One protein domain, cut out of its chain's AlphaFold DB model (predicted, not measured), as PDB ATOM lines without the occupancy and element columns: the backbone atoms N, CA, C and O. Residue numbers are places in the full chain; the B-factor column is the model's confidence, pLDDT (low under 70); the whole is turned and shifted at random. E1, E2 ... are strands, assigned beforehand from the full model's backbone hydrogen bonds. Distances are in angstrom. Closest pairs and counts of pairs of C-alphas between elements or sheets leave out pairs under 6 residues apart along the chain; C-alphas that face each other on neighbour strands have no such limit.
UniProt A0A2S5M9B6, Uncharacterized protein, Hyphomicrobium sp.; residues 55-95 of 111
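Overview. This is residues 55 to 95 of the 111 residues of an uncharacterized protein of Hyphomicrobium sp. (UniProt A0A2S5M9B6). With little regular structure, this is a small, narrow sheet: hairpin E1-E2, short E3 along E2's other side, and loops 68 to 76 and 82 to 89 at opposite ends. The printed part has 41 residues, 15 of them in three named strands and no named helix: all strand, order E1 - E2 - E3, antiparallel. It is only just loose, close to compact, with radius of gyration of the C-alphas 11.0 A, and spans 31 by 20 by 14 A.

Along the chain. Find C-alpha 61 at (-3.100, 33.423, 15.054); E1 runs 18.3 A to residue 67. E2, residues 77 to 81, runs 13.1 A. E3, residues 90 to 92, runs 7.1 A to C-alpha 92 at (-12.465, 36.572, 8.599).

Arrangement. The strands form a meander, each the antiparallel neighbour of the one before. In hairpin E1 and E2, at 154 degrees, N 63 and O 79 are 2.9 A apart, within hydrogen-bond range. In hairpin E2 and E3, at 153 degrees, look at N 80 and O 91, 2.8 A.

Size, cuts and confidence. The C-alphas of Pro 58 and Thr 71 are farthest apart, 32.3 A. Both links are short, the printed part has no cut, and no printed residue is under 70 in pLDDT.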
ATOM      1  N   THR A  55      -6.755  29.692  21.369       90.38
ATOM      2  CA  THR A  55      -5.703  28.680  21.249       90.38
ATOM      3  C   THR A  55      -5.761  28.051  19.858       90.38
ATOM      4  O   THR A  55      -6.831  27.655  19.392       90.38
ATOM      5  N   GLY A  56      -4.613  27.946  19.194       82.69
ATOM      6  CA  GLY A  56      -4.507  27.404  17.845       82.69
ATOM      7  C   GLY A  56      -3.129  26.802  17.557       82.69
ATOM      8  O   GLY A  56      -2.292  26.729  18.459       82.69
ATOM      9  N   PRO A  57      -2.911  26.338  16.316       86.62
ATOM     10  CA  PRO A  57      -1.601  25.904  15.842       86.62
ATOM     11  C   PRO A  57      -0.543  27.015  15.999       86.62
ATOM     12  O   PRO A  57      -0.894  28.193  15.951       86.62
ATOM     13  N   PRO A  58       0.743  26.673  16.187       84.88
ATOM     14  CA  PRO A  58       1.792  27.648  16.505       84.88
ATOM     15  C   PRO A  58       2.120  28.616  15.357       84.88
ATOM     16  O   PRO A  58       2.776  29.626  15.583       84.88
ATOM     17  N   ASP A  59       1.699  28.301  14.137       89.50
ATOM     18  CA  ASP A  59       1.981  29.025  12.897       89.50
ATOM     19  C   ASP A  59       0.841  29.953  12.452       89.50
ATOM     20  O   ASP A  59       1.001  30.705  11.492       89.50
ATOM     21  N   VAL A  60      -0.296  29.946  13.155       92.25
ATOM     22  CA  VAL A  60      -1.439  30.811  12.847       92.25
ATOM     23  C   VAL A  60      -1.991  31.468  14.103       92.25
ATOM     24  O   VAL A  60      -2.128  30.846  15.154       92.25
ATOM     25  N   LEU A  61      -2.392  32.730  13.981       94.19
ATOM     26  CA  LEU A  61      -3.100  33.423  15.054       94.19
ATOM     27  C   LEU A  61      -4.595  33.382  14.786       94.19
ATOM     28  O   LEU A  61      -5.049  33.686  13.682       94.19
ATOM     29  N   ARG A  62      -5.363  33.018  15.811       95.94
ATOM     30  CA  ARG A  62      -6.824  32.995  15.764       95.94
ATOM     31  C   ARG A  62      -7.405  33.906  16.826       95.94
ATOM     32  O   ARG A  62      -6.965  33.892  17.973       95.94
ATOM     33  N   PHE A  63      -8.426  34.659  16.445       96.31
ATOM     34  CA  PHE A  63      -9.131  35.579  17.324       96.31
ATOM     35  C   PHE A  63     -10.632  35.389  17.158       96.31
ATOM     36  O   PHE A  63     -11.124  35.266  16.040       96.31
ATOM     37  N   HIS A  64     -11.356  35.393  18.269       97.31
ATOM     38  CA  HIS A  64     -12.799  35.564  18.266       97.31
ATOM     39  C   HIS A  64     -13.121  37.039  18.484       97.31
ATOM     40  O   HIS A  64     -12.598  37.645  19.421       97.31
ATOM     41  N   ALA A  65     -13.960  37.598  17.622       97.31
ATOM     42  CA  ALA A  65     -14.412  38.972  17.665       97.31
ATOM     43  C   ALA A  65     -15.905  39.032  17.995       97.31
ATOM     44  O   ALA A  65     -16.728  38.488  17.259       97.31
ATOM     45  N   ASP A  66     -16.235  39.732  19.074       97.06
ATOM     46  CA  ASP A  66     -17.606  40.082  19.432       97.06
ATOM     47  C   ASP A  66     -17.990  41.355  18.664       97.06
ATOM     48  O   ASP A  66     -17.504  42.447  18.982       97.06
ATOM     49  N   CYS A  67     -18.745  41.183  17.576       95.56
ATOM     50  CA  CYS A  67     -19.046  42.231  16.601       95.56
ATOM     51  C   CYS A  67     -20.247  43.078  17.021       95.56
ATOM     52  O   CYS A  67     -21.301  42.552  17.365       95.56
ATOM     53  N   GLN A  68     -20.150  44.397  16.845       94.88
ATOM     54  CA  GLN A  68     -21.295  45.297  17.004       94.88
ATOM     55  C   GLN A  68     -22.412  44.998  15.989       94.88
ATOM     56  O   GLN A  68     -23.597  45.114  16.310       94.88
ATOM     57  N   ASN A  69     -22.057  44.632  14.754       92.94
ATOM     58  CA  ASN A  69     -23.032  44.329  13.709       92.94
ATOM     59  C   ASN A  69     -23.504  42.867  13.758       92.94
ATOM     60  O   ASN A  69     -23.045  42.017  12.990       92.94
ATOM     61  N   LEU A  70     -24.480  42.600  14.623       90.50
ATOM     62  CA  LEU A  70     -25.092  41.277  14.791       90.50
ATOM     63  C   LEU A  70     -25.923  40.821  13.583       90.50
ATOM     64  O   LEU A  70     -26.206  39.637  13.441       90.50
ATOM     65  N   THR A  71     -26.317  41.732  12.690       90.38
ATOM     66  CA  THR A  71     -27.013  41.347  11.453       90.38
ATOM     67  C   THR A  71     -26.067  40.620  10.500       90.38
ATOM     68  O   THR A  71     -26.454  39.617   9.907       90.38
ATOM     69  N   ALA A  72     -24.829  41.106  10.378       90.75
ATOM     70  CA  ALA A  72     -23.800  40.470   9.559       90.75
ATOM     71  C   ALA A  72     -23.117  39.297  10.286       90.75
ATOM     72  O   ALA A  72     -22.801  38.283   9.661       90.75
ATOM     73  N   PHE A  73     -22.898  39.425  11.597       93.50
ATOM     74  CA  PHE A  73     -22.171  38.458  12.422       93.50
ATOM     75  C   PHE A  73     -22.922  38.178  13.737       93.50
ATOM     76  O   PHE A  73     -22.519  38.684  14.785       93.50
ATOM     77  N   PRO A  74     -24.012  37.389  13.712       92.00
ATOM     78  CA  PRO A  74     -24.859  37.163  14.891       92.00
ATOM     79  C   PRO A  74     -24.133  36.446  16.033       92.00
ATOM     80  O   PRO A  74     -24.381  36.744  17.196       92.00
ATOM     81  N   ASP A  75     -23.202  35.553  15.693       93.75
ATOM     82  CA  ASP A  75     -22.372  34.813  16.650       93.75
ATOM     83  C   ASP A  75     -20.964  35.425  16.791       93.75
ATOM     84  O   ASP A  75     -20.041  34.774  17.284       93.75
ATOM     85  N   GLY A  76     -20.763  36.647  16.290       94.06
ATOM     86  CA  GLY A  76     -19.441  37.242  16.121       94.06
ATOM     87  C   GLY A  76     -18.671  36.694  14.914       94.06
ATOM     88  O   GLY A  76     -19.201  35.980  14.057       94.06
ATOM     89  N   ALA A  77     -17.397  37.068  14.822       95.88
ATOM     90  CA  ALA A  77     -16.513  36.712  13.717       95.88
ATOM     91  C   ALA A  77     -15.249  36.008  14.223       95.88
ATOM     92  O   ALA A  77     -14.667  36.390  15.235       95.88
ATOM     93  N   THR A  78     -14.776  35.003  13.490       96.69
ATOM     94  CA  THR A  78     -13.447  34.419  13.724       96.69
ATOM     95  C   THR A  78     -12.463  35.038  12.749       96.69
ATOM     96  O   THR A  78     -12.679  34.964  11.541       96.69
ATOM     97  N   VAL A  79     -11.378  35.624  13.248       96.31
ATOM     98  CA  VAL A  79     -10.285  36.159  12.429       96.31
ATOM     99  C   VAL A  79      -9.087  35.223  12.503       96.31
ATOM    100  O   VAL A  79      -8.701  34.787  13.587       96.31
ATOM    101  N   VAL A  80      -8.492  34.933  11.349       96.00
ATOM    102  CA  VAL A  80      -7.299  34.094  11.211       96.00
ATOM    103  C   VAL A  80      -6.204  34.896  10.521       96.00
ATOM    104  O   VAL A  80      -6.433  35.425   9.435       96.00
ATOM    105  N   CYS A  81      -5.021  34.964  11.125       94.94
ATOM    106  CA  CYS A  81      -3.822  35.559  10.537       94.94
ATOM    107  C   CYS A  81      -2.813  34.445  10.245       94.94
ATOM    108  O   CYS A  81      -2.419  33.709  11.151       94.94
ATOM    109  N   THR A  82      -2.424  34.301   8.978       94.38
ATOM    110  CA  THR A  82      -1.527  33.227   8.512       94.38
ATOM    111  C   THR A  82      -0.047  33.578   8.620       94.38
ATOM    112  O   THR A  82       0.804  32.723   8.400       94.38
ATOM    113  N   LYS A  83       0.268  34.835   8.942       92.38
ATOM    114  CA  LYS A  83       1.613  35.296   9.282       92.38
ATOM    115  C   LYS A  83       1.560  35.925  10.662       92.38
ATOM    116  O   LYS A  83       0.746  36.820  10.893       92.38
ATOM    117  N   LEU A  84       2.417  35.452  11.561       90.56
ATOM    118  CA  LEU A  84       2.407  35.868  12.961       90.56
ATOM    119  C   LEU A  84       2.789  37.337  13.118       90.56
ATOM    120  O   LEU A  84       2.369  37.943  14.086       90.56
ATOM    121  N   GLU A  85       3.537  37.898  12.173       90.69
ATOM    122  CA  GLU A  85       4.120  39.241  12.208       90.69
ATOM    123  C   GLU A  85       3.485  40.248  11.232       90.69
ATOM    124  O   GLU A  85       3.915  41.399  11.178       90.69
ATOM    125  N   ASP A  86       2.500  39.831  10.429       90.44
ATOM    126  CA  ASP A  86       1.915  40.658   9.364       90.44
ATOM    127  C   ASP A  86       0.385  40.665   9.451       90.44
ATOM    128  O   ASP A  86      -0.289  39.719   9.026       90.44
ATOM    129  N   ASP A  87      -0.172  41.765   9.961       89.62
ATOM    130  CA  ASP A  87      -1.615  41.967  10.122       89.62
ATOM    131  C   ASP A  87      -2.369  41.947   8.785       89.62
ATOM    132  O   ASP A  87      -3.544  41.583   8.718       89.62
ATOM    133  N   ARG A  88      -1.683  42.228   7.672       92.50
ATOM    134  CA  ARG A  88      -2.268  42.147   6.325       92.50
ATOM    135  C   ARG A  88      -2.600  40.716   5.914       92.50
ATOM    136  O   ARG A  88      -3.303  40.532   4.916       92.50
ATOM    137  N   SER A  89      -2.126  39.713   6.655       94.38
ATOM    138  CA  SER A  89      -2.508  38.308   6.484       94.38
ATOM    139  C   SER A  89      -3.847  37.949   7.144       94.38
ATOM    140  O   SER A  89      -4.402  36.896   6.836       94.38
ATOM    141  N   CYS A  90      -4.389  38.811   8.012       94.88
ATOM    142  CA  CYS A  90      -5.598  38.534   8.781       94.88
ATOM    143  C   CYS A  90      -6.865  38.566   7.918       94.88
ATOM    144  O   CYS A  90      -7.105  39.529   7.188       94.88
ATOM    145  N   ARG A  91      -7.705  37.533   8.002       96.00
ATOM    146  CA  ARG A  91      -8.985  37.431   7.283       96.00
ATOM    147  C   ARG A  91     -10.076  36.876   8.189       96.00
ATOM    148  O   ARG A  91      -9.779  36.129   9.117       96.00
ATOM    149  N   VAL A  92     -11.335  37.226   7.920       95.56
ATOM    150  CA  VAL A  92     -12.465  36.572   8.599       95.56
ATOM    151  C   VAL A  92     -12.635  35.176   8.003       95.56
ATOM    152  O   VAL A  92     -12.610  35.018   6.787       95.56
ATOM    153  N   GLU A  93     -12.784  34.168   8.854       93.62
ATOM    154  CA  GLU A  93     -12.910  32.765   8.453       93.62
ATOM    155  C   GLU A  93     -14.256  32.462   7.777       93.62
ATOM    156  O   GLU A  93     -14.333  31.604   6.902       93.62
ATOM    157  N   LYS A  94     -15.317  33.172   8.176       88.38
ATOM    158  CA  LYS A  94     -16.666  33.045   7.618       88.38
ATOM    159  C   LYS A  94     -17.113  34.350   6.980       88.38
ATOM    160  O   LYS A  94     -16.877  35.428   7.523       88.38
ATOM    161  N   GLU A  95     -17.803  34.240   5.853       86.06
ATOM    162  CA  GLU A  95     -18.425  35.400   5.225       86.06
ATOM    163  C   GLU A  95     -19.566  35.971   6.082       86.06
ATOM    164  O   GLU A  95     -20.225  35.221   6.811       86.06
TER     165      GLU A  95